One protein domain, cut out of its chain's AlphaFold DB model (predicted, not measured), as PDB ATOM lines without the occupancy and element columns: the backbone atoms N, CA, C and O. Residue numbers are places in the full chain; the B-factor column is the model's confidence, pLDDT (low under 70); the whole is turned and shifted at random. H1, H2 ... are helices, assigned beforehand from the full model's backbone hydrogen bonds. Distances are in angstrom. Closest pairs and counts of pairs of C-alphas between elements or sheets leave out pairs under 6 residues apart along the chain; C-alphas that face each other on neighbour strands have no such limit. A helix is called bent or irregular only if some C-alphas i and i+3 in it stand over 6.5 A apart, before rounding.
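What this domain is: This is residues 128 to 188 of the 297 residues of an uncharacterized protein of Hyalella azteca (UniProt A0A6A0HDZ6). Two long helices, H1 and H2, are joined at one end by a tight link, and the second folds back past the first with an open gap between them. The first and last printed residues, Asp 128 and Lys 188, lie toward one end of a slender rod, with their C-alphas 17.4 A apart, and the link between H1 and H2 is at the other end. The printed part has 61 residues with two named helices, H1 then H2, and no named strand; its class is all helix. It is loose, with a radius of gyration of the C-alphas of 14.6 A, and its C-alphas span 46 by 18 by 16 A.

Where its parts are: H1 holds residues 128 to 157 and measures 43.0 A from its first C-alpha, at (37.240, -36.058, -46.646), to its last, at (1.677, -13.781, -37.238). H2 holds residues 163 to 185 and measures 32.4 A, from C-alpha 163 at (15.904, -15.345, -30.130) to C-alpha 185 at (27.302, -42.391, -43.942). Neither helix is bent or irregular.

How they stand to each other: H1 and H2 are apart, with no C-alpha of the one within 8 A of the other. The N-to-C direction of H1 is (-0.82, 0.53, 0.23) and that of H2 is (0.33, -0.83, -0.45). Residues 132 to 145 of H1 and residues 171 to 184 of H2 stand free. Residues 154 to 159, of which 154 to 157 belong to H1, stand free too. In H2 every O i to N i+4 pair is within hydrogen-bond range; in H1, 25 of 26 are.

The domain as a whole: The two C-alphas farthest apart, those of Gly 158 and Lys 188, are 46.4 A apart. The C-alphas of Asp 128 and Lys 188 are 17.4 A apart. The printed part has no cut and no long link. Its mean pLDDT is 71.8; 24 residues are under 70, among them residues 128 to 146.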
ATOM      1  N   ASP A 128      37.229 -37.350 -47.350       47.50
ATOM      2  CA  ASP A 128      37.240 -36.058 -46.646       47.50
ATOM      3  C   ASP A 128      36.859 -34.904 -47.588       47.50
ATOM      4  O   ASP A 128      36.197 -33.944 -47.196       47.50
ATOM      5  N   SER A 129      37.236 -35.015 -48.868       56.12
ATOM      6  CA  SER A 129      36.832 -34.057 -49.903       56.12
ATOM      7  C   SER A 129      35.336 -34.132 -50.199       56.12
ATOM      8  O   SER A 129      34.727 -33.111 -50.506       56.12
ATOM      9  N   TYR A 130      34.752 -35.328 -50.126       47.59
ATOM     10  CA  TYR A 130      33.333 -35.541 -50.374       47.59
ATOM     11  C   TYR A 130      32.484 -35.042 -49.210       47.59
ATOM     12  O   TYR A 130      31.498 -34.351 -49.434       47.59
ATOM     13  N   GLU A 131      32.908 -35.316 -47.978       53.62
ATOM     14  CA  GLU A 131      32.244 -34.858 -46.758       53.62
ATOM     15  C   GLU A 131      32.298 -33.326 -46.630       53.62
ATOM     16  O   GLU A 131      31.272 -32.694 -46.388       53.62
ATOM     17  N   LYS A 132      33.450 -32.706 -46.929       64.44
ATOM     18  CA  LYS A 132      33.597 -31.243 -46.947       64.44
ATOM     19  C   LYS A 132      32.760 -30.573 -48.042       64.44
ATOM     20  O   LYS A 132      32.097 -29.573 -47.774       64.44
ATOM     21  N   TYR A 133      32.767 -31.130 -49.257       58.81
ATOM     22  CA  TYR A 133      31.911 -30.666 -50.356       58.81
ATOM     23  C   TYR A 133      30.429 -30.715 -49.959       58.81
ATOM     24  O   TYR A 133      29.671 -29.781 -50.216       58.81
ATOM     25  N   TYR A 134      30.039 -31.783 -49.263       57.84
ATOM     26  CA  TYR A 134      28.692 -31.970 -48.750       57.84
ATOM     27  C   TYR A 134      28.284 -30.959 -47.688       57.84
ATOM     28  O   TYR A 134      27.183 -30.414 -47.761       57.84
ATOM     29  N   GLU A 135      29.145 -30.715 -46.702       61.12
ATOM     30  CA  GLU A 135      28.863 -29.746 -45.647       61.12
ATOM     31  C   GLU A 135      28.727 -28.333 -46.216       61.12
ATOM     32  O   GLU A 135      27.760 -27.639 -45.909       61.12
ATOM     33  N   GLU A 136      29.644 -27.912 -47.087       67.94
ATOM     34  CA  GLU A 136      29.642 -26.560 -47.651       67.94
ATOM     35  C   GLU A 136      28.413 -26.306 -48.539       67.94
ATOM     36  O   GLU A 136      27.708 -25.306 -48.364       67.94
ATOM     37  N   TYR A 137      28.095 -27.245 -49.435       60.38
ATOM     38  CA  TYR A 137      26.940 -27.137 -50.326       60.38
ATOM     39  C   TYR A 137      25.608 -27.181 -49.563       60.38
ATOM     40  O   TYR A 137      24.722 -26.350 -49.786       60.38
ATOM     41  N   TYR A 138      25.462 -28.129 -48.630       57.62
ATOM     42  CA  TYR A 138      24.220 -28.305 -47.879       57.62
ATOM     43  C   TYR A 138      23.955 -27.134 -46.929       57.62
ATOM     44  O   TYR A 138      22.809 -26.712 -46.784       57.62
ATOM     45  N   ASN A 139      24.999 -26.569 -46.314       63.97
ATOM     46  CA  ASN A 139      24.859 -25.400 -45.450       63.97
ATOM     47  C   ASN A 139      24.402 -24.164 -46.233       63.97
ATOM     48  O   ASN A 139      23.523 -23.446 -45.759       63.97
ATOM     49  N   LYS A 140      24.923 -23.952 -47.450       66.88
ATOM     50  CA  LYS A 140      24.545 -22.810 -48.295       66.88
ATOM     51  C   LYS A 140      23.080 -22.875 -48.737       66.88
ATOM     52  O   LYS A 140      22.318 -21.959 -48.455       66.88
ATOM     53  N   TYR A 141      22.662 -23.976 -49.369       55.38
ATOM     54  CA  TYR A 141      21.289 -24.108 -49.884       55.38
ATOM     55  C   TYR A 141      20.241 -24.105 -48.760       55.38
ATOM     56  O   TYR A 141      19.129 -23.600 -48.917       55.38
ATOM     57  N   TYR A 142      20.587 -24.680 -47.603       58.06
ATOM     58  CA  TYR A 142      19.642 -24.797 -46.505       58.06
ATOM     59  C   TYR A 142      19.431 -23.485 -45.752       58.06
ATOM     60  O   TYR A 142      18.296 -23.210 -45.375       58.06
ATOM     61  N   GLU A 143      20.479 -22.689 -45.518       65.75
ATOM     62  CA  GLU A 143      20.329 -21.385 -44.858       65.75
ATOM     63  C   GLU A 143      19.384 -20.472 -45.656       65.75
ATOM     64  O   GLU A 143      18.488 -19.873 -45.061       65.75
ATOM     65  N   ASP A 144      19.481 -20.461 -46.989       66.56
ATOM     66  CA  ASP A 144      18.631 -19.621 -47.843       66.56
ATOM     67  C   ASP A 144      17.151 -20.047 -47.808       66.56
ATOM     68  O   ASP A 144      16.268 -19.219 -47.570       66.56
ATOM     69  N   TYR A 145      16.864 -21.346 -47.960       61.41
ATOM     70  CA  TYR A 145      15.488 -21.862 -47.910       61.41
ATOM     71  C   TYR A 145      14.836 -21.658 -46.533       61.41
ATOM     72  O   TYR A 145      13.653 -21.326 -46.422       61.41
ATOM     73  N   TYR A 146      15.598 -21.867 -45.457       65.25
ATOM     74  CA  TYR A 146      15.055 -21.802 -44.101       65.25
ATOM     75  C   TYR A 146      14.814 -20.379 -43.628       65.25
ATOM     76  O   TYR A 146      13.849 -20.138 -42.899       65.25
ATOM     77  N   LYS A 147      15.678 -19.452 -44.049       70.56
ATOM     78  CA  LYS A 147      15.516 -18.028 -43.790       70.56
ATOM     79  C   LYS A 147      14.216 -17.517 -44.409       70.56
ATOM     80  O   LYS A 147      13.417 -16.921 -43.700       70.56
ATOM     81  N   ASP A 148      13.932 -17.880 -45.662       75.12
ATOM     82  CA  ASP A 148      12.678 -17.516 -46.333       75.12
ATOM     83  C   ASP A 148      11.431 -18.100 -45.637       75.12
ATOM     84  O   ASP A 148      10.457 -17.385 -45.391       75.12
ATOM     85  N   TYR A 149      11.459 -19.382 -45.250       73.50
ATOM     86  CA  TYR A 149      10.335 -20.009 -44.542       73.50
ATOM     87  C   TYR A 149      10.073 -19.371 -43.167       73.50
ATOM     88  O   TYR A 149       8.923 -19.087 -42.818       73.50
ATOM     89  N   TRP A 150      11.130 -19.136 -42.378       69.94
ATOM     90  CA  TRP A 150      11.012 -18.505 -41.059       69.94
ATOM     91  C   TRP A 150      10.521 -17.066 -41.155       69.94
ATOM     92  O   TRP A 150       9.623 -16.683 -40.401       69.94
ATOM     93  N   ASP A 151      11.046 -16.302 -42.111       78.25
ATOM     94  CA  ASP A 151      10.624 -14.926 -42.348       78.25
ATOM     95  C   ASP A 151       9.140 -14.873 -42.739       78.25
ATOM     96  O   ASP A 151       8.392 -14.057 -42.199       78.25
ATOM     97  N   LYS A 152       8.662 -15.789 -43.595       81.12
ATOM     98  CA  LYS A 152       7.237 -15.887 -43.966       81.12
ATOM     99  C   LYS A 152       6.332 -16.224 -42.781       81.12
ATOM    100  O   LYS A 152       5.285 -15.594 -42.631       81.12
ATOM    101  N   TYR A 153       6.719 -17.187 -41.946       79.81
ATOM    102  CA  TYR A 153       5.917 -17.610 -40.795       79.81
ATOM    103  C   TYR A 153       5.790 -16.506 -39.735       79.81
ATOM    104  O   TYR A 153       4.695 -16.242 -39.254       79.81
ATOM    105  N   TYR A 154       6.880 -15.824 -39.377       77.62
ATOM    106  CA  TYR A 154       6.810 -14.763 -38.363       77.62
ATOM    107  C   TYR A 154       6.148 -13.492 -38.890       77.62
ATOM    108  O   TYR A 154       5.383 -12.841 -38.175       77.62
ATOM    109  N   LYS A 155       6.338 -13.199 -40.181       85.31
ATOM    110  CA  LYS A 155       5.608 -12.131 -40.862       85.31
ATOM    111  C   LYS A 155       4.098 -12.380 -40.887       85.31
ATOM    112  O   LYS A 155       3.351 -11.414 -40.767       85.31
ATOM    113  N   SER A 156       3.634 -13.629 -41.018       85.94
ATOM    114  CA  SER A 156       2.193 -13.930 -41.061       85.94
ATOM    115  C   SER A 156       1.495 -13.778 -39.707       85.94
ATOM    116  O   SER A 156       0.309 -13.459 -39.679       85.94
ATOM    117  N   ILE A 157       2.219 -13.944 -38.597       87.62
ATOM    118  CA  ILE A 157       1.677 -13.781 -37.238       87.62
ATOM    119  C   ILE A 157       1.966 -12.404 -36.621       87.62
ATOM    120  O   ILE A 157       1.534 -12.134 -35.506       87.62
ATOM    121  N   GLY A 158       2.683 -11.522 -37.330       87.12
ATOM    122  CA  GLY A 158       3.001 -10.170 -36.856       87.12
ATOM    123  C   GLY A 158       3.936 -10.131 -35.642       87.12
ATOM    124  O   GLY A 158       4.015  -9.109 -34.962       87.12
ATOM    125  N   GLU A 159       4.648 -11.223 -35.361       84.88
ATOM    126  CA  GLU A 159       5.558 -11.332 -34.223       84.88
ATOM    127  C   GLU A 159       7.012 -11.388 -34.686       84.88
ATOM    128  O   GLU A 159       7.331 -11.929 -35.741       84.88
ATOM    129  N   ASN A 160       7.926 -10.887 -33.854       75.88
ATOM    130  CA  ASN A 160       9.350 -11.155 -34.029       75.88
ATOM    131  C   ASN A 160       9.708 -12.490 -33.357       75.88
ATOM    132  O   ASN A 160       9.319 -12.710 -32.204       75.88
ATOM    133  N   PRO A 161      10.491 -13.366 -34.012       70.81
ATOM    134  CA  PRO A 161      10.889 -14.633 -33.426       70.81
ATOM    135  C   PRO A 161      11.674 -14.412 -32.129       70.81
ATOM    136  O   PRO A 161      12.683 -13.698 -32.118       70.81
ATOM    137  N   PRO A 162      11.268 -15.037 -31.007       80.19
ATOM    138  CA  PRO A 162      12.063 -14.979 -29.793       80.19
ATOM    139  C   PRO A 162      13.426 -15.620 -30.067       80.19
ATOM    140  O   PRO A 162      13.493 -16.812 -30.387       80.19
ATOM    141  N   LYS A 163      14.523 -14.869 -29.882       81.44
ATOM    142  CA  LYS A 163      15.904 -15.345 -30.130       81.44
ATOM    143  C   LYS A 163      16.209 -16.696 -29.459       81.44
ATOM    144  O   LYS A 163      16.992 -17.498 -29.965       81.44
ATOM    145  N   SER A 164      15.581 -16.980 -28.315       79.88
ATOM    146  CA  SER A 164      15.712 -18.251 -27.590       79.88
ATOM    147  C   SER A 164      14.983 -19.427 -28.261       79.88
ATOM    148  O   SER A 164      15.506 -20.547 -28.244       79.88
ATOM    149  N   ARG A 165      13.812 -19.196 -28.874       77.38
ATOM    150  CA  ARG A 165      13.057 -20.211 -29.629       77.38
ATOM    151  C   ARG A 165      13.729 -20.520 -30.959       77.38
ATOM    152  O   ARG A 165      13.897 -21.698 -31.263       77.38
ATOM    153  N   GLU A 166      14.188 -19.499 -31.682       77.50
ATOM    154  CA  GLU A 166      14.934 -19.671 -32.934       77.50
ATOM    155  C   GLU A 166      16.185 -20.536 -32.706       77.50
ATOM    156  O   GLU A 166      16.370 -21.567 -33.353       77.50
ATOM    157  N   LYS A 167      16.995 -20.203 -31.689       82.44
ATOM    158  CA  LYS A 167      18.206 -20.965 -31.343       82.44
ATOM    159  C   LYS A 167      17.911 -22.417 -30.955       82.44
ATOM    160  O   LYS A 167      18.656 -23.321 -31.338       82.44
ATOM    161  N   ARG A 168      16.848 -22.669 -30.178       81.00
ATOM    162  CA  ARG A 168      16.446 -24.034 -29.787       81.00
ATOM    163  C   ARG A 168      15.964 -24.833 -31.000       81.00
ATOM    164  O   ARG A 168      16.330 -25.999 -31.135       81.00
ATOM    165  N   TYR A 169      15.181 -24.209 -31.875       76.12
ATOM    166  CA  TYR A 169      14.675 -24.846 -33.083       76.12
ATOM    167  C   TYR A 169      15.809 -25.180 -34.054       76.12
ATOM    168  O   TYR A 169      15.932 -26.345 -34.435       76.12
ATOM    169  N   ARG A 170      16.708 -24.223 -34.331       79.31
ATOM    170  CA  ARG A 170      17.907 -24.412 -35.166       79.31
ATOM    171  C   ARG A 170      18.726 -25.622 -34.702       79.31
ATOM    172  O   ARG A 170      18.917 -26.560 -35.469       79.31
ATOM    173  N   ARG A 171      19.045 -25.698 -33.402       81.31
ATOM    174  CA  ARG A 171      19.742 -26.852 -32.794       81.31
ATOM    175  C   ARG A 171      18.988 -28.175 -32.943       81.31
ATOM    176  O   ARG A 171      19.602 -29.214 -33.166       81.31
ATOM    177  N   SER A 172      17.663 -28.172 -32.789       77.62
ATOM    178  CA  SER A 172      16.858 -29.398 -32.909       77.62
ATOM    179  C   SER A 172      16.828 -29.937 -34.344       77.62
ATOM    180  O   SER A 172      16.864 -31.151 -34.556       77.62
ATOM    181  N   ILE A 173      16.810 -29.035 -35.325       76.88
ATOM    182  CA  ILE A 173      16.846 -29.360 -36.748       76.88
ATOM    183  C   ILE A 173      18.241 -29.853 -37.134       76.88
ATOM    184  O   ILE A 173      18.352 -30.930 -37.716       76.88
ATOM    185  N   GLU A 174      19.298 -29.138 -36.736       79.56
ATOM    186  CA  GLU A 174      20.695 -29.567 -36.899       79.56
ATOM    187  C   GLU A 174      20.927 -30.965 -36.312       79.56
ATOM    188  O   GLU A 174      21.475 -31.835 -36.985       79.56
ATOM    189  N   ALA A 175      20.424 -31.241 -35.104       74.38
ATOM    190  CA  ALA A 175      20.561 -32.552 -34.471       74.38
ATOM    191  C   ALA A 175      19.838 -33.670 -35.247       74.38
ATOM    192  O   ALA A 175      20.392 -34.755 -35.440       74.38
ATOM    193  N   ARG A 176      18.609 -33.421 -35.726       76.94
ATOM    194  CA  ARG A 176      17.860 -34.390 -36.550       76.94
ATOM    195  C   ARG A 176      18.562 -34.657 -37.881       76.94
ATOM    196  O   ARG A 176      18.618 -35.808 -38.316       76.94
ATOM    197  N   LYS A 177      19.125 -33.621 -38.503       68.69
ATOM    198  CA  LYS A 177      19.884 -33.727 -39.753       68.69
ATOM    199  C   LYS A 177      21.185 -34.478 -39.576       68.69
ATOM    200  O   LYS A 177      21.425 -35.413 -40.324       68.69
ATOM    201  N   LEU A 178      21.972 -34.136 -38.558       74.06
ATOM    202  CA  LEU A 178      23.218 -34.829 -38.253       74.06
ATOM    203  C   LEU A 178      22.955 -36.313 -37.986       74.06
ATOM    204  O   LEU A 178      23.712 -37.164 -38.438       74.06
ATOM    205  N   LYS A 179      21.844 -36.641 -37.316       78.81
ATOM    206  CA  LYS A 179      21.422 -38.032 -37.121       78.81
ATOM    207  C   LYS A 179      21.091 -38.731 -38.447       78.81
ATOM    208  O   LYS A 179      21.551 -39.851 -38.652       78.81
ATOM    209  N   ARG A 180      20.334 -38.092 -39.352       73.75
ATOM    210  CA  ARG A 180      20.033 -38.642 -40.693       73.75
ATOM    211  C   ARG A 180      21.296 -38.793 -41.543       73.75
ATOM    212  O   ARG A 180      21.498 -39.848 -42.127       73.75
ATOM    213  N   PHE A 181      22.162 -37.785 -41.553       69.94
ATOM    214  CA  PHE A 181      23.430 -37.796 -42.277       69.94
ATOM    215  C   PHE A 181      24.360 -38.903 -41.772       69.94
ATOM    216  O   PHE A 181      24.787 -39.741 -42.556       69.94
ATOM    217  N   LYS A 182      24.568 -39.013 -40.452       75.00
ATOM    218  CA  LYS A 182      25.345 -40.112 -39.853       75.00
ATOM    219  C   LYS A 182      24.749 -41.483 -40.161       75.00
ATOM    220  O   LYS A 182      25.480 -42.417 -40.463       75.00
ATOM    221  N   SER A 183      23.422 -41.610 -40.120       76.31
ATOM    222  CA  SER A 183      22.751 -42.850 -40.518       76.31
ATOM    223  C   SER A 183      23.019 -43.216 -41.980       76.31
ATOM    224  O   SER A 183      23.048 -44.402 -42.291       76.31
ATOM    225  N   ARG A 184      23.212 -42.229 -42.862       66.62
ATOM    226  CA  ARG A 184      23.504 -42.435 -44.287       66.62
ATOM    227  C   ARG A 184      24.961 -42.732 -44.569       66.62
ATOM    228  O   ARG A 184      25.235 -43.642 -45.336       66.62
ATOM    229  N   LEU A 185      25.880 -42.039 -43.902       67.06
ATOM    230  CA  LEU A 185      27.302 -42.391 -43.942       67.06
ATOM    231  C   LEU A 185      27.528 -43.843 -43.509       67.06
ATOM    232  O   LEU A 185      28.384 -44.533 -44.051       67.06
ATOM    233  N   ASN A 186      26.714 -44.317 -42.565       73.81
ATOM    234  CA  ASN A 186      26.739 -45.702 -42.111       73.81
ATOM    235  C   ASN A 186      25.911 -46.656 -42.993       73.81
ATOM    236  O   ASN A 186      26.021 -47.873 -42.834       73.81
ATOM    237  N   SER A 187      25.068 -46.142 -43.895       77.69
ATOM    238  CA  SER A 187      24.312 -46.972 -44.832       77.69
ATOM    239  C   SER A 187      25.197 -47.365 -46.008       77.69
ATOM    240  O   SER A 187      25.974 -46.562 -46.519       77.69
ATOM    241  N   LYS A 188      25.101 -48.624 -46.436       79.00
ATOM    242  CA  LYS A 188      25.804 -49.073 -47.638       79.00
ATOM    243  C   LYS A 188      25.191 -48.364 -48.853       79.00
ATOM    244  O   LYS A 188      23.962 -48.314 -48.915       79.00
TER     245      LYS A 188